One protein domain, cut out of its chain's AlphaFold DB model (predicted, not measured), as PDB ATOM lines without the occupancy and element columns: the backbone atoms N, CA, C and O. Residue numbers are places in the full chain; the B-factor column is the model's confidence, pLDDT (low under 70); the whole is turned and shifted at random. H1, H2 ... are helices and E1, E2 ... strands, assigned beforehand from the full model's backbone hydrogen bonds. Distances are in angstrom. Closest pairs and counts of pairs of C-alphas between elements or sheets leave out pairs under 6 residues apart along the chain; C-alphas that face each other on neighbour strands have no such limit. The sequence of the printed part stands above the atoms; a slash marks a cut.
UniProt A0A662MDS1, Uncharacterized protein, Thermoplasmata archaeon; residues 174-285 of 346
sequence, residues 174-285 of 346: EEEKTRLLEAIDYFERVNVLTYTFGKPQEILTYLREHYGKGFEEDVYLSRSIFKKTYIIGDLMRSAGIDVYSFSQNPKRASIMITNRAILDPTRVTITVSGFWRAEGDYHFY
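What this domain is: This is residues 174 to 285 of the 346 residues of an uncharacterized protein of Thermoplasmata archaeon (UniProt A0A662MDS1). A twisted sheet of five short strands, side by side in the order E2, E3, E1, E4, E5, is covered on one face by the two longest helices, H1 over the E1 and E4 part and H2 over the E3 and E1 part. H4 and H5 sit past the E2 and E3 side of the sheet, with H5 farthest out, and the long stretch of residues 239 to 254 leads back from H5 to E3. The printed part has 112 residues, with five named helices and five named strands in the order H1, E1, H2, H3, E2, H4, H5, E3, E4, E5, and the sheet is parallel throughout. The class is mixed, helices and strands, and the whole is compact, with a radius of gyration of the C-alphas of 12.7 A and a rounded outline of 33 by 29 by 24 A.

How they stand to each other: The sheet has E2, residues 219 to 221, and E5, residues 282 to 284, as edge strands, and E3, residues 255 to 258, E1, residues 190 to 193, and E4, residues 268 to 272, as inner strands. It is only just strongly twisted, with C-alphas up to 4.0 A off its best plane. E2 and E3 are parallel at 12 degrees, with N 257 and O 220 within hydrogen-bond range at 2.8 A. E3 and E1 are parallel at 21 degrees, with N 192 and O 256 at 2.7 A. E1 and E4 are parallel at 32 degrees, with N 193 and O 270 at 2.7 A. E4 and E5 are parallel at 24 degrees, with N 271 and O 282 at 2.8 A. H1, residues 174 to 186, and H2, residues 199 to 211, are on the same face of the sheet, in two layers, one of strands and one of helices. H1 has a height over the sheet of 9.8 A and runs along the strands, at 13 degrees to E4 on the local plane; its closest C-alphas to E5 are those of Glu 176 and Phe 284, 6.2 A apart. H2 has a height of 9.5 A and runs along the strands, at 1 degree to E3 on the local plane; its closest C-alphas to E3 are those of Pro 200 and Ile 257, 6.8 A apart. H1 touches H2 with residues 177 to 181 alone, the closest C-alphas being those of Leu 181 and Leu 207, 7.6 A apart. Their steep tilt of 69 degrees, the same way, is only just short of about perpendicular. H3, residues 215 to 218, only grazes the sheet, and H4, residues 223 to 231, only grazes it with residues 223 to 229. H5, residues 233 to 238, is not on the sheet; it is close to H2 but not clearly touching, with the C-alphas of Gln 201 and Met 236 closest at 7.8 A. E2, H4, H5 and E3 form a strand-helix-strand unit, two parallel neighbour strands joined through helices, with a left-handed crossover. E1, H2, H3 and E2 form a split one, with E3 between its strands, and its crossover is right-handed. In H1, H2, H4 and H5 every O i to N i+4 pair is within hydrogen-bond range; H3 is too short for such a pair.

Where its parts are: E4, residues 268 to 272, is the longest strand, 12.8 A from first to last C-alpha; E1 measures 9.4 A and E3 9.7 A. H1 begins at C-alpha 174, (-22.904, 51.117, -2.089), and measures 18.1 A; H2 measures 18.2 A and H4 12.5 A. H5 ends at C-alpha 238, (-40.280, 38.751, -5.578). E5 ends at C-alpha 284, (-19.216, 47.008, 7.774).

The domain as a whole: The two C-alphas farthest apart are those of Ser 238 and Pro 265, 36.0 A. The printed part has no cut. The link from H5 to E3, 16 residues, is long. The mean pLDDT of the printed part is 94.7, and no printed residue is under 70.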
ATOM      1  N   GLU A 174     -23.301  51.986  -0.976       94.38
ATOM      2  CA  GLU A 174     -22.904  51.117  -2.089       94.38
ATOM      3  C   GLU A 174     -21.411  50.754  -2.026       94.38
ATOM      4  O   GLU A 174     -21.041  49.615  -2.328       94.38
ATOM      5  N   GLU A 175     -20.554  51.657  -1.546       96.06
ATOM      6  CA  GLU A 175     -19.155  51.372  -1.223       96.06
ATOM      7  C   GLU A 175     -19.059  50.315  -0.110       96.06
ATOM      8  O   GLU A 175     -18.367  49.309  -0.279       96.06
ATOM      9  N   GLU A 176     -19.797  50.462   0.997       96.38
ATOM     10  CA  GLU A 176     -19.813  49.462   2.079       96.38
ATOM     11  C   GLU A 176     -20.374  48.108   1.627       96.38
ATOM     12  O   GLU A 176     -19.841  47.061   2.005       96.38
ATOM     13  N   LYS A 177     -21.420  48.107   0.791       96.75
ATOM     14  CA  LYS A 177     -21.966  46.898   0.158       96.75
ATOM     15  C   LYS A 177     -20.910  46.210  -0.704       96.75
ATOM     16  O   LYS A 177     -20.733  44.997  -0.585       96.75
ATOM     17  N   THR A 178     -20.196  46.968  -1.532       97.62
ATOM     18  CA  THR A 178     -19.131  46.443  -2.399       97.62
ATOM     19  C   THR A 178     -18.018  45.822  -1.562       97.62
ATOM     20  O   THR A 178     -17.682  44.656  -1.756       97.62
ATOM     21  N   ARG A 179     -17.521  46.543  -0.551       97.69
ATOM     22  CA  ARG A 179     -16.459  46.045   0.334       97.69
ATOM     23  C   ARG A 179     -16.890  44.811   1.136       97.69
ATOM     24  O   ARG A 179     -16.066  43.935   1.396       97.69
ATOM     25  N   LEU A 180     -18.166  44.724   1.531       97.75
ATOM     26  CA  LEU A 180     -18.720  43.531   2.175       97.75
ATOM     27  C   LEU A 180     -18.658  42.321   1.234       97.75
ATOM     28  O   LEU A 180     -18.193  41.262   1.649       97.75
ATOM     29  N   LEU A 181     -19.119  42.465  -0.012       97.69
ATOM     30  CA  LEU A 181     -19.107  41.380  -0.999       97.69
ATOM     31  C   LEU A 181     -17.674  40.946  -1.336       97.69
ATOM     32  O   LEU A 181     -17.389  39.751  -1.329       97.69
ATOM     33  N   GLU A 182     -16.752  41.896  -1.509       97.25
ATOM     34  CA  GLU A 182     -15.325  41.613  -1.708       97.25
ATOM     35  C   GLU A 182     -14.715  40.843  -0.530       97.25
ATOM     36  O   GLU A 182     -13.946  39.903  -0.731       97.25
ATOM     37  N   ALA A 183     -15.069  41.199   0.709       96.88
ATOM     38  CA  ALA A 183     -14.617  40.461   1.882       96.88
ATOM     39  C   ALA A 183     -15.193  39.037   1.916       96.88
ATOM     40  O   ALA A 183     -14.471  38.096   2.235       96.88
ATOM     41  N   ILE A 184     -16.472  38.861   1.567       96.75
ATOM     42  CA  ILE A 184     -17.096  37.533   1.480       96.75
ATOM     43  C   ILE A 184     -16.404  36.670   0.416       96.75
ATOM     44  O   ILE A 184     -16.144  35.502   0.687       96.75
ATOM     45  N   ASP A 185     -16.054  37.230  -0.744       95.94
ATOM     46  CA  ASP A 185     -15.327  36.510  -1.800       95.94
ATOM     47  C   ASP A 185     -13.886  36.174  -1.402       95.94
ATOM     48  O   ASP A 185     -13.376  35.097  -1.714       95.94
ATOM     49  N   TYR A 186     -13.215  37.095  -0.709       96.56
ATOM     50  CA  TYR A 186     -11.835  36.907  -0.272       96.56
ATOM     51  C   TYR A 186     -11.709  35.801   0.784       96.56
ATOM     52  O   TYR A 186     -10.741  35.036   0.786       96.56
ATOM     53  N   PHE A 187     -12.683  35.700   1.690       93.00
ATOM     54  CA  PHE A 187     -12.698  34.689   2.739       93.00
ATOM     55  C   PHE A 187     -13.550  33.486   2.315       93.00
ATOM     56  O   PHE A 187     -14.767  33.513   2.434       93.00
ATOM     57  N   GLU A 188     -12.911  32.373   1.923       83.25
ATOM     58  CA  GLU A 188     -13.583  31.130   1.475       83.25
ATOM     59  C   GLU A 188     -14.736  30.652   2.388       83.25
ATOM     60  O   GLU A 188     -15.657  29.960   1.942       83.25
ATOM     61  N   ARG A 189     -14.686  30.979   3.691       94.94
ATOM     62  CA  ARG A 189     -15.750  30.698   4.662       94.94
ATOM     63  C   ARG A 189     -15.947  31.860   5.631       94.94
ATOM     64  O   ARG A 189     -15.047  32.197   6.403       94.94
ATOM     65  N   VAL A 190     -17.172  32.380   5.696       96.75
ATOM     66  CA  VAL A 190     -17.530  33.515   6.562       96.75
ATOM     67  C   VAL A 190     -18.705  33.213   7.486       96.75
ATOM     68  O   VAL A 190     -19.556  32.360   7.209       96.75
ATOM     69  N   ASN A 191     -18.753  33.933   8.603       97.00
ATOM     70  CA  ASN A 191     -19.928  34.094   9.448       97.00
ATOM     71  C   ASN A 191     -20.316  35.577   9.488       97.00
ATOM     72  O   ASN A 191     -19.677  36.378  10.162       97.00
ATOM     73  N   VAL A 192     -21.379  35.933   8.780       97.38
ATOM     74  CA  VAL A 192     -21.963  37.269   8.744       97.38
ATOM     75  C   VAL A 192     -22.899  37.443   9.942       97.38
ATOM     76  O   VAL A 192     -23.980  36.853  10.020       97.38
ATOM     77  N   LEU A 193     -22.471  38.252  10.903       96.56
ATOM     78  CA  LEU A 193     -23.163  38.549  12.145       96.56
ATOM     79  C   LEU A 193     -24.037  39.803  12.006       96.56
ATOM     80  O   LEU A 193     -23.537  40.896  11.757       96.56
ATOM     81  N   THR A 194     -25.348  39.651  12.214       95.44
ATOM     82  CA  THR A 194     -26.357  40.715  12.032       95.44
ATOM     83  C   THR A 194     -27.469  40.656  13.087       95.44
ATOM     84  O   THR A 194     -27.428  39.857  14.026       95.44
ATOM     85  N   TYR A 195     -28.496  41.504  12.972       91.81
ATOM     86  CA  TYR A 195     -29.759  41.338  13.704       91.81
ATOM     87  C   TYR A 195     -30.604  40.193  13.114       91.81
ATOM     88  O   TYR A 195     -30.135  39.382  12.328       91.81
ATOM     89  N   THR A 196     -31.865  40.056  13.529       95.62
ATOM     90  CA  THR A 196     -32.705  38.928  13.070       95.62
ATOM     91  C   THR A 196     -33.660  39.268  11.927       95.62
ATOM     92  O   THR A 196     -34.121  38.352  11.248       95.62
ATOM     93  N   PHE A 197     -33.985  40.549  11.733       97.25
ATOM     94  CA  PHE A 197     -34.932  41.037  10.728       97.25
ATOM     95  C   PHE A 197     -34.416  42.320  10.078       97.25
ATOM     96  O   PHE A 197     -33.760  43.107  10.757       97.25
ATOM     97  N   GLY A 198     -34.708  42.525   8.796       96.44
ATOM     98  CA  GLY A 198     -34.196  43.641   8.004       96.44
ATOM     99  C   GLY A 198     -32.839  43.306   7.405       96.44
ATOM    100  O   GLY A 198     -32.763  42.735   6.320       96.44
ATOM    101  N   LYS A 199     -31.771  43.589   8.160       95.75
ATOM    102  CA  LYS A 199     -30.376  43.457   7.709       95.75
ATOM    103  C   LYS A 199     -30.021  42.107   7.066       95.75
ATOM    104  O   LYS A 199     -29.482  42.116   5.965       95.75
ATOM    105  N   PRO A 200     -30.314  40.937   7.675       97.50
ATOM    106  CA  PRO A 200     -29.968  39.672   7.032       97.50
ATOM    107  C   PRO A 200     -30.749  39.429   5.736       97.50
ATOM    108  O   PRO A 200     -30.220  38.785   4.840       97.50
ATOM    109  N   GLN A 201     -31.987  39.920   5.614       98.12
ATOM    110  CA  GLN A 201     -32.772  39.767   4.385       98.12
ATOM    111  C   GLN A 201     -32.292  40.703   3.272       98.12
ATOM    112  O   GLN A 201     -32.251  40.290   2.120       98.12
ATOM    113  N   GLU A 202     -31.849  41.906   3.623       97.25
ATOM    114  CA  GLU A 202     -31.164  42.828   2.712       97.25
ATOM    115  C   GLU A 202     -29.817  42.263   2.221       97.25
ATOM    116  O   GLU A 202     -29.526  42.274   1.031       97.25
ATOM    117  N   ILE A 203     -29.010  41.659   3.100       97.88
ATOM    118  CA  ILE A 203     -27.767  40.995   2.666       97.88
ATOM    119  C   ILE A 203     -28.069  39.869   1.673       97.88
ATOM    120  O   ILE A 203     -27.347  39.707   0.695       97.88
ATOM    121  N   LEU A 204     -29.156  39.114   1.868       98.44
ATOM    122  CA  LEU A 204     -29.562  38.089   0.906       98.44
ATOM    123  C   LEU A 204     -29.888  38.674  -0.478       98.44
ATOM    124  O   LEU A 204     -29.617  38.001  -1.469       98.44
ATOM    125  N   THR A 205     -30.420  39.900  -0.576       97.75
ATOM    126  CA  THR A 205     -30.615  40.554  -1.883       97.75
ATOM    127  C   THR A 205     -29.295  40.970  -2.515       97.75
ATOM    128  O   THR A 205     -29.128  40.777  -3.713       97.75
ATOM    129  N   TYR A 206     -28.314  41.412  -1.726       97.62
ATOM    130  CA  TYR A 206     -26.972  41.709  -2.244       97.62
ATOM    131  C   TYR A 206     -26.264  40.457  -2.761       97.62
ATOM    132  O   TYR A 206     -25.725  40.461  -3.863       97.62
ATOM    133  N   LEU A 207     -26.319  39.358  -2.003       97.94
ATOM    134  CA  LEU A 207     -25.763  38.072  -2.430       97.94
ATOM    135  C   LEU A 207     -26.461  37.558  -3.691       97.94
ATOM    136  O   LEU A 207     -25.813  37.003  -4.575       97.94
ATOM    137  N   ARG A 208     -27.776  37.775  -3.800       97.75
ATOM    138  CA  ARG A 208     -28.524  37.433  -5.002       97.75
ATOM    139  C   ARG A 208     -28.081  38.253  -6.215       97.75
ATOM    140  O   ARG A 208     -27.907  37.693  -7.296       97.75
ATOM    141  N   GLU A 209     -27.937  39.561  -6.057       96.69
ATOM    142  CA  GLU A 209     -27.459  40.453  -7.119       96.69
ATOM    143  C   GLU A 209     -26.042  40.074  -7.574       96.69
ATOM    144  O   GLU A 209     -25.772  40.075  -8.773       96.69
ATOM    145  N   HIS A 210     -25.176  39.679  -6.635       97.00
ATOM    146  CA  HIS A 210     -23.769  39.353  -6.886       97.00
ATOM    147  C   HIS A 210     -23.547  37.957  -7.491       97.00
ATOM    148  O   HIS A 210     -22.858  37.823  -8.499       97.00
ATOM    149  N   TYR A 211     -24.150  36.908  -6.917       96.94
ATOM    150  CA  TYR A 211     -23.916  35.510  -7.324       96.94
ATOM    151  C   TYR A 211     -24.989  34.933  -8.261       96.94
ATOM    152  O   TYR A 211     -24.777  33.895  -8.889       96.94
ATOM    153  N   GLY A 212     -26.155  35.572  -8.374       96.50
ATOM    154  CA  GLY A 212     -27.263  35.087  -9.196       96.50
ATOM    155  C   GLY A 212     -28.060  33.933  -8.568       96.50
ATOM    156  O   GLY A 212     -28.240  33.840  -7.355       96.50
ATOM    157  N   LYS A 213     -28.650  33.076  -9.414       94.00
ATOM    158  CA  LYS A 213     -29.499  31.948  -8.980       94.00
ATOM    159  C   LYS A 213     -28.680  30.793  -8.417       94.00
ATOM    160  O   LYS A 213     -27.718  30.386  -9.052       94.00
ATOM    161  N   GLY A 214     -29.134  30.219  -7.300       93.62
ATOM    162  CA  GLY A 214     -28.546  29.020  -6.695       93.62
ATOM    163  C   GLY A 214     -27.590  29.302  -5.536       93.62
ATOM    164  O   GLY A 214     -27.211  28.365  -4.842       93.62
ATOM    165  N   PHE A 215     -27.250  30.571  -5.273       96.00
ATOM    166  CA  PHE A 215     -26.389  30.960  -4.147       96.00
ATOM    167  C   PHE A 215     -26.948  30.505  -2.790       96.00
ATOM    168  O   PHE A 215     -26.200  30.319  -1.833       96.00
ATOM    169  N   GLU A 216     -28.269  30.321  -2.698       97.12
ATOM    170  CA  GLU A 216     -28.957  29.904  -1.483       97.12
ATOM    171  C   GLU A 216     -28.401  28.577  -0.933       97.12
ATOM    172  O   GLU A 216     -28.265  28.438   0.283       97.12
ATOM    173  N   GLU A 217     -28.000  27.638  -1.800       96.19
ATOM    174  CA  GLU A 217     -27.472  26.324  -1.395       96.19
ATOM    175  C   GLU A 217     -26.162  26.422  -0.587       96.19
ATOM    176  O   GLU A 217     -25.888  25.571   0.272       96.19
ATOM    177  N   ASP A 218     -25.404  27.503  -0.797       96.44
ATOM    178  CA  ASP A 218     -24.147  27.819  -0.113       96.44
ATOM    179  C   ASP A 218     -24.332  28.720   1.121       96.44
ATOM    180  O   ASP A 218     -23.379  28.960   1.872       96.44
ATOM    181  N   VAL A 219     -25.563  29.172   1.388       98.25
ATOM    182  CA  VAL A 219     -25.903  30.045   2.517       98.25
ATOM    183  C   VAL A 219     -26.660  29.276   3.598       98.25
ATOM    184  O   VAL A 219     -27.703  28.670   3.362       98.25
ATOM    185  N   TYR A 220     -26.182  29.359   4.838       98.12
ATOM    186  CA  TYR A 220     -26.904  28.897   6.025       98.12
ATOM    187  C   TYR A 220     -27.436  30.083   6.834       98.12
ATOM    188  O   TYR A 220     -26.686  30.993   7.183       98.12
ATOM    189  N   LEU A 221     -28.712  30.034   7.226       98.38
ATOM    190  CA  LEU A 221     -29.333  31.027   8.108       98.38
ATOM    191  C   LEU A 221     -29.520  30.467   9.520       98.38
ATOM    192  O   LEU A 221     -30.020  29.355   9.702       98.38
ATOM    193  N   SER A 222     -29.213  31.260  10.553       97.12
ATOM    194  CA  SER A 222     -29.601  30.887  11.917       97.12
ATOM    195  C   SER A 222     -31.125  30.731  12.028       97.12
ATOM    196  O   SER A 222     -31.902  31.394  11.337       97.12
ATOM    197  N   ARG A 223     -31.588  29.869  12.942       96.38
ATOM    198  CA  ARG A 223     -33.020  29.536  13.074       96.38
ATOM    199  C   ARG A 223     -33.922  30.761  13.259       96.38
ATOM    200  O   ARG A 223     -35.060  30.750  12.800       96.38
ATOM    201  N   SER A 224     -33.463  31.781  13.983       96.25
ATOM    202  CA  SER A 224     -34.221  33.019  14.196       96.25
ATOM    203  C   SER A 224     -34.343  33.831  12.910       96.25
ATOM    204  O   SER A 224     -35.443  34.287  12.613       96.25
ATOM    205  N   ILE A 225     -33.259  33.958  12.141       98.06
ATOM    206  CA  ILE A 225     -33.245  34.651  10.850       98.06
ATOM    207  C   ILE A 225     -34.121  33.899   9.849       98.06
ATOM    208  O   ILE A 225     -35.058  34.486   9.321       98.06
ATOM    209  N   PHE A 226     -33.912  32.587   9.683       98.12
ATOM    210  CA  PHE A 226     -34.702  31.753   8.772       98.12
ATOM    211  C   PHE A 226     -36.209  31.894   9.020       98.12
ATOM    212  O   PHE A 226     -36.974  32.124   8.091       98.12
ATOM    213  N   LYS A 227     -36.646  31.831  10.287       97.31
ATOM    214  CA  LYS A 227     -38.062  32.008  10.648       97.31
ATOM    215  C   LYS A 227     -38.623  33.354  10.190       97.31
ATOM    216  O   LYS A 227     -39.764  33.397   9.746       97.31
ATOM    217  N   LYS A 228     -37.862  34.441  10.333       97.81
ATOM    218  CA  LYS A 228     -38.318  35.779   9.939       97.81
ATOM    219  C   LYS A 228     -38.274  35.970   8.423       97.81
ATOM    220  O   LYS A 228     -39.236  36.488   7.871       97.81
ATOM    221  N   THR A 229     -37.242  35.454   7.754       98.31
ATOM    222  CA  THR A 229     -37.168  35.385   6.285       98.31
ATOM    223  C   THR A 229     -38.360  34.618   5.709       98.31
ATOM    224  O   THR A 229     -38.956  35.044   4.728       98.31
ATOM    225  N   TYR A 230     -38.765  33.523   6.359       97.62
ATOM    226  CA  TYR A 230     -39.915  32.722   5.948       97.62
ATOM    227  C   TYR A 230     -41.248  33.482   6.043       97.62
ATOM    228  O   TYR A 230     -42.089  33.356   5.156       97.62
ATOM    229  N   ILE A 231     -41.445  34.290   7.096       97.69
ATOM    230  CA  ILE A 231     -42.667  35.098   7.287       97.69
ATOM    231  C   ILE A 231     -42.879  36.086   6.127       97.69
ATOM    232  O   ILE A 231     -44.021  36.334   5.737       97.69
ATOM    233  N   ILE A 232     -41.790  36.607   5.557       97.88
ATOM    234  CA  ILE A 232     -41.809  37.509   4.397       97.88
ATOM    235  C   ILE A 232     -41.418  36.805   3.091       97.88
ATOM    236  O   ILE A 232     -40.905  37.427   2.163       97.88
ATOM    237  N   GLY A 233     -41.613  35.483   3.012       97.94
ATOM    238  CA  GLY A 233     -41.142  34.683   1.882       97.94
ATOM    239  C   GLY A 233     -41.747  35.083   0.532       97.94
ATOM    240  O   GLY A 233     -41.146  34.816  -0.500       97.94
ATOM    241  N   ASP A 234     -42.913  35.729   0.518       97.44
ATOM    242  CA  ASP A 234     -43.480  36.371  -0.671       97.44
ATOM    243  C   ASP A 234     -42.604  37.519  -1.186       97.44
ATOM    244  O   ASP A 234     -42.263  37.512  -2.366       97.44
ATOM    245  N   LEU A 235     -42.164  38.430  -0.313       97.50
ATOM    246  CA  LEU A 235     -41.234  39.504  -0.682       97.50
ATOM    247  C   LEU A 235     -39.882  38.946  -1.141       97.50
ATOM    248  O   LEU A 235     -39.362  39.361  -2.173       97.50
ATOM    249  N   MET A 236     -39.348  37.948  -0.427       98.06
ATOM    250  CA  MET A 236     -38.079  37.307  -0.800       98.06
ATOM    251  C   MET A 236     -38.152  36.661  -2.190       98.06
ATOM    252  O   MET A 236     -37.232  36.814  -2.990       98.06
ATOM    253  N   ARG A 237     -39.267  35.991  -2.517       96.75
ATOM    254  CA  ARG A 237     -39.485  35.410  -3.850       96.75
ATOM    255  C   ARG A 237     -39.603  36.473  -4.937       96.75
ATOM    256  O   ARG A 237     -39.085  36.253  -6.028       96.75
ATOM    257  N   SER A 238     -40.240  37.610  -4.652       95.75
ATOM    258  CA  SER A 238     -40.280  38.751  -5.578       95.75
ATOM    259  C   SER A 238     -38.881  39.312  -5.855       95.75
ATOM    260  O   SER A 238     -38.588  39.658  -6.995       95.75
ATOM    261  N   ALA A 239     -37.985  39.288  -4.862       95.50
ATOM    262  CA  ALA A 239     -36.558  39.589  -5.025       95.50
ATOM    263  C   ALA A 239     -35.741  38.428  -5.647       95.50
ATOM    264  O   ALA A 239     -34.517  38.482  -5.742       95.50
ATOM    265  N   GLY A 240     -36.403  37.352  -6.084       96.19
ATOM    266  CA  GLY A 240     -35.782  36.212  -6.753       96.19
ATOM    267  C   GLY A 240     -35.093  35.203  -5.832       96.19
ATOM    268  O   GLY A 240     -34.404  34.327  -6.357       96.19
ATOM    269  N   ILE A 241     -35.277  35.299  -4.515       97.75
ATOM    270  CA  ILE A 241     -34.630  34.442  -3.513       97.75
ATOM    271  C   ILE A 241     -35.557  33.286  -3.133       97.75
ATOM    272  O   ILE A 241     -36.687  33.503  -2.677       97.75
ATOM    273  N   ASP A 242     -35.076  32.050  -3.280       96.31
ATOM    274  CA  ASP A 242     -35.824  30.870  -2.842       96.31
ATOM    275  C   ASP A 242     -35.545  30.534  -1.373       96.31
ATOM    276  O   ASP A 242     -34.536  29.930  -1.012       96.31
ATOM    277  N   VAL A 243     -36.506  30.875  -0.513       95.62
ATOM    278  CA  VAL A 243     -36.400  30.672   0.937       95.62
ATOM    279  C   VAL A 243     -36.306  29.205   1.374       95.62
ATOM    280  O   VAL A 243     -35.992  28.954   2.538       95.62
ATOM    281  N   TYR A 244     -36.577  28.239   0.491       94.81
ATOM    282  CA  TYR A 244     -36.466  26.806   0.794       94.81
ATOM    283  C   TYR A 244     -35.121  26.193   0.397       94.81
ATOM    284  O   TYR A 244     -34.804  25.102   0.870       94.81
ATOM    285  N   SER A 245     -34.333  26.890  -0.422       96.50
ATOM    286  CA  SER A 245     -33.080  26.369  -0.976       96.50
ATOM    287  C   SER A 245     -31.857  26.630  -0.092       96.50
ATOM    288  O   SER A 245     -30.767  26.159  -0.396       96.50
ATOM    289  N   PHE A 246     -32.028  27.316   1.047       97.62
ATOM    290  CA  PHE A 246     -30.935  27.537   1.994       97.62
ATOM    291  C   PHE A 246     -30.337  26.234   2.535       97.62
ATOM    292  O   PHE A 246     -31.059  25.299   2.914       97.62
ATOM    293  N   SER A 247     -29.009  26.214   2.673       96.38
ATOM    294  CA  SER A 247     -28.267  25.099   3.255       96.38
ATOM    295  C   SER A 247     -28.799  24.734   4.640       96.38
ATOM    296  O   SER A 247     -28.861  25.565   5.546       96.38
ATOM    297  N   GLN A 248     -29.130  23.459   4.850       94.06
ATOM    298  CA  GLN A 248     -29.557  22.947   6.161       94.06
ATOM    299  C   GLN A 248     -28.373  22.519   7.044       94.06
ATOM    300  O   GLN A 248     -28.552  22.206   8.222       94.06
ATOM    301  N   ASN A 249     -27.154  22.487   6.488       92.88
ATOM    302  CA  ASN A 249     -25.948  22.070   7.197       92.88
ATOM    303  C   ASN A 249     -24.938  23.229   7.289       92.88
ATOM    304  O   ASN A 249     -24.227  23.487   6.315       92.88
ATOM    305  N   PRO A 250     -24.769  23.859   8.467       91.25
ATOM    306  CA  PRO A 250     -23.859  24.994   8.628       91.25
ATOM    307  C   PRO A 250     -22.390  24.641   8.346       91.25
ATOM    308  O   PRO A 250     -21.590  25.526   8.061       91.25
ATOM    309  N   LYS A 251     -22.005  23.356   8.393       89.06
ATOM    310  CA  LYS A 251     -20.639  22.919   8.057       89.06
ATOM    311  C   LYS A 251     -20.369  22.881   6.551       89.06
ATOM    312  O   LYS A 251     -19.198  22.851   6.180       89.06
ATOM    313  N   ARG A 252     -21.407  22.842   5.706       89.50
ATOM    314  CA  ARG A 252     -21.275  22.814   4.238       89.50
ATOM    315  C   ARG A 252     -21.384  24.197   3.603       89.50
ATOM    316  O   ARG A 252     -20.719  24.420   2.609       89.50
ATOM    317  N   ALA A 253     -22.163  25.098   4.197       95.44
ATOM    318  CA  ALA A 253     -22.310  26.468   3.715       95.44
ATOM    319  C   ALA A 253     -20.972  27.226   3.732       95.44
ATOM    320  O   ALA A 253     -20.279  27.204   4.753       95.44
ATOM    321  N   SER A 254     -20.615  27.932   2.663       95.81
ATOM    322  CA  SER A 254     -19.492  28.882   2.683       95.81
ATOM    323  C   SER A 254     -19.871  30.125   3.494       95.81
ATOM    324  O   SER A 254     -19.089  30.576   4.332       95.81
ATOM    325  N   ILE A 255     -21.126  30.570   3.393       97.75
ATOM    326  CA  ILE A 255     -21.644  31.763   4.068       97.75
ATOM    327  C   ILE A 255     -22.635  31.356   5.161       97.75
ATOM    328  O   ILE A 255     -23.674  30.748   4.907       97.75
ATOM    329  N   MET A 256     -22.349  31.719   6.407       97.88
ATOM    330  CA  MET A 256     -23.329  31.645   7.493       97.88
ATOM    331  C   MET A 256     -23.838  33.044   7.813       97.88
ATOM    332  O   MET A 256     -23.027  33.920   8.063       97.88
ATOM    333  N   ILE A 257     -25.153  33.256   7.875       97.94
ATOM    334  CA  ILE A 257     -25.743  34.505   8.374       97.94
ATOM    335  C   ILE A 257     -26.405  34.225   9.718       97.94
ATOM    336  O   ILE A 257     -27.326  33.407   9.838       97.94
ATOM    337  N   THR A 258     -25.910  34.881  10.762       97.00
ATOM    338  CA  THR A 258     -26.265  34.578  12.146       97.00
ATOM    339  C   THR A 258     -26.521  35.842  12.948       97.00
ATOM    340  O   THR A 258     -26.187  36.949  12.539       97.00
ATOM    341  N   ASN A 259     -27.166  35.684  14.104       94.06
ATOM    342  CA  ASN A 259     -27.498  36.798  14.991       94.06
ATOM    343  C   ASN A 259     -26.736  36.781  16.320       94.06
ATOM    344  O   ASN A 259     -27.025  37.574  17.217       94.06
ATOM    345  N   ARG A 260     -25.798  35.847  16.467       89.69
ATOM    346  CA  ARG A 260     -24.919  35.691  17.626       89.69
ATOM    347  C   ARG A 260     -23.552  35.273  17.118       89.69
ATOM    348  O   ARG A 260     -23.495  34.455  16.203       89.69
ATOM    349  N   ALA A 261     -22.494  35.800  17.726       82.38
ATOM    350  CA  ALA A 261     -21.145  35.351  17.434       82.38
ATOM    351  C   ALA A 261     -21.050  33.828  17.625       82.38
ATOM    352  O   ALA A 261     -21.564  33.272  18.602       82.38
ATOM    353  N   ILE A 262     -20.428  33.155  16.660       83.00
ATOM    354  CA  ILE A 262     -20.155  31.722  16.712       83.00
ATOM    355  C   ILE A 262     -18.648  31.572  16.805       83.00
ATOM    356  O   ILE A 262     -17.924  32.075  15.954       83.00
ATOM    357  N   LEU A 263     -18.187  30.858  17.830       83.94
ATOM    358  CA  LEU A 263     -16.784  30.494  17.935       83.94
ATOM    359  C   LEU A 263     -16.498  29.336  16.971       83.94
ATOM    360  O   LEU A 263     -16.709  28.171  17.308       83.94
ATOM    361  N   ASP A 264     -16.058  29.675  15.763       87.19
ATOM    362  CA  ASP A 264     -15.612  28.731  14.741       87.19
ATOM    363  C   ASP A 264     -14.264  29.214  14.181       87.19
ATOM    364  O   ASP A 264     -14.243  30.162  13.400       87.19
ATOM    365  N   PRO A 265     -13.132  28.584  14.552       86.69
ATOM    366  CA  PRO A 265     -11.809  29.027  14.110       86.69
ATOM    367  C   PRO A 265     -11.572  28.818  12.606       86.69
ATOM    368  O   PRO A 265     -10.532  29.216  12.095       86.69
ATOM    369  N   THR A 266     -12.499  28.165  11.896       90.06
ATOM    370  CA  THR A 266     -12.413  27.940  10.447       90.06
ATOM    371  C   THR A 266     -13.117  29.020   9.625       90.06
ATOM    372  O   THR A 266     -13.166  28.912   8.400       90.06
ATOM    373  N   ARG A 267     -13.688  30.041  10.279       93.69
ATOM    374  CA  ARG A 267     -14.456  31.109   9.637       93.69
ATOM    375  C   ARG A 267     -14.031  32.472  10.140       93.69
ATOM    376  O   ARG A 267     -13.880  32.671  11.341       93.69
ATOM    377  N   VAL A 268     -13.972  33.427   9.223       95.19
ATOM    378  CA  VAL A 268     -13.894  34.845   9.578       95.19
ATOM    379  C   VAL A 268     -15.287  35.335   9.962       95.19
ATOM    380  O   VAL A 268     -16.262  35.072   9.253       95.19
ATOM    381  N   THR A 269     -15.401  36.038  11.086       95.50
ATOM    382  CA  THR A 269     -16.652  36.671  11.506       95.50
ATOM    383  C   THR A 269     -16.699  38.112  11.018       95.50
ATOM    384  O   THR A 269     -15.916  38.957  11.439       95.50
ATOM    385  N   ILE A 270     -17.672  38.405  10.164       96.06
ATOM    386  CA  ILE A 270     -17.937  39.740   9.635       96.06
ATOM    387  C   ILE A 270     -19.174  40.285  10.338       96.06
ATOM    388  O   ILE A 270     -20.245  39.698  10.230       96.06
ATOM    389  N   THR A 271     -19.067  41.401  11.052       96.81
ATOM    390  CA  THR A 271     -20.241  42.082  11.612       96.81
ATOM    391  C   THR A 271     -20.793  43.088  10.611       96.81
ATOM    392  O   THR A 271     -20.033  43.852  10.024       96.81
ATOM    393  N   VAL A 272     -22.114  43.110  10.436       96.50
ATOM    394  CA  VAL A 272     -22.806  44.088   9.587       96.50
ATOM    395  C   VAL A 272     -23.914  44.756  10.396       96.50
ATOM    396  O   VAL A 272     -24.881  44.102  10.808       96.50
ATOM    397  N   SER A 273     -23.765  46.054  10.657       94.12
ATOM    398  CA  SER A 273     -24.689  46.851  11.478       94.12
ATOM    399  C   SER A 273     -24.446  48.354  11.300       94.12
ATOM    400  O   SER A 273     -23.586  48.754  10.529       94.12
ATOM    401  N   GLY A 274     -25.148  49.193  12.069       92.00
ATOM    402  CA  GLY A 274     -24.690  50.562  12.341       92.00
ATOM    403  C   GLY A 274     -23.629  50.615  13.457       92.00
ATOM    404  O   GLY A 274     -22.929  49.629  13.696       92.00
ATOM    405  N   PHE A 275     -23.537  51.730  14.190       87.06
ATOM    406  CA  PHE A 275     -22.462  51.981  15.170       87.06
ATOM    407  C   PHE A 275     -22.504  51.125  16.447       87.06
ATOM    408  O   PHE A 275     -21.513  51.040  17.168       87.06
ATOM    409  N   TRP A 276     -23.631  50.480  16.745       78.69
ATOM    410  CA  TRP A 276     -23.875  49.867  18.057       78.69
ATOM    411  C   TRP A 276     -23.499  48.383  18.155       78.69
ATOM    412  O   TRP A 276     -23.819  47.735  19.154       78.69
ATOM    413  N   ARG A 277     -22.842  47.815  17.134       78.50
ATOM    414  CA  ARG A 277     -22.429  46.406  17.145       78.50
ATOM    415  C   ARG A 277     -21.170  46.146  16.315       78.50
ATOM    416  O   ARG A 277     -21.241  46.055  15.103       78.50
ATOM    417  N   ALA A 278     -20.035  45.928  16.971       81.12
ATOM    418  CA  ALA A 278     -18.781  45.538  16.323       81.12
ATOM    419  C   ALA A 278     -18.141  44.377  17.103       81.12
ATOM    420  O   ALA A 278     -17.288  44.579  17.959       81.12
ATOM    421  N   GLU A 279     -18.635  43.157  16.867       83.50
ATOM    422  CA  GLU A 279     -18.264  41.946  17.630       83.50
ATOM    423  C   GLU A 279     -17.362  40.977  16.837       83.50
ATOM    424  O   GLU A 279     -16.919  39.969  17.384       83.50
ATOM    425  N   GLY A 280     -17.149  41.234  15.545       84.06
ATOM    426  CA  GLY A 280     -16.431  40.352  14.620       84.06
ATOM    427  C   GLY A 280     -15.007  40.808  14.318       84.06
ATOM    428  O   GLY A 280     -14.568  41.859  14.777       84.06
ATOM    429  N   ASP A 281     -14.316  40.020  13.497       88.31
ATOM    430  CA  ASP A 281     -12.968  40.315  12.998       88.31
ATOM    431  C   ASP A 281     -12.969  41.527  12.051       88.31
ATOM    432  O   ASP A 281     -12.029  42.319  12.036       88.31
ATOM    433  N   TYR A 282     -14.056  41.678  11.286       94.06
ATOM    434  CA  TYR A 282     -14.314  42.808  10.393       94.06
ATOM    435  C   TYR A 282     -15.687  43.413  10.684       94.06
ATOM    436  O   TYR A 282     -16.601  42.717  11.140       94.06
ATOM    437  N   HIS A 283     -15.853  44.703  10.389       95.75
ATOM    438  CA  HIS A 283     -17.109  45.428  10.567       95.75
ATOM    439  C   HIS A 283     -17.428  46.279   9.336       95.75
ATOM    440  O   HIS A 283     -16.544  46.966   8.829       95.75
ATOM    441  N   PHE A 284     -18.679  46.210   8.878       96.31
ATOM    442  CA  PHE A 284     -19.216  47.008   7.774       96.31
ATOM    443  C   PHE A 284     -20.446  47.786   8.236       96.31
ATOM    444  O   PHE A 284     -21.375  47.220   8.832       96.31
ATOM    445  N   TYR A 285     -20.457  49.079   7.924       95.00
ATOM    446  CA  TYR A 285     -21.425  50.057   8.402       95.00
ATOM    447  C   TYR A 285     -22.658  50.143   7.498       95.00
ATOM    448  O   TYR A 285     -22.991  51.188   6.946       95.00
TER     449      TYR A 285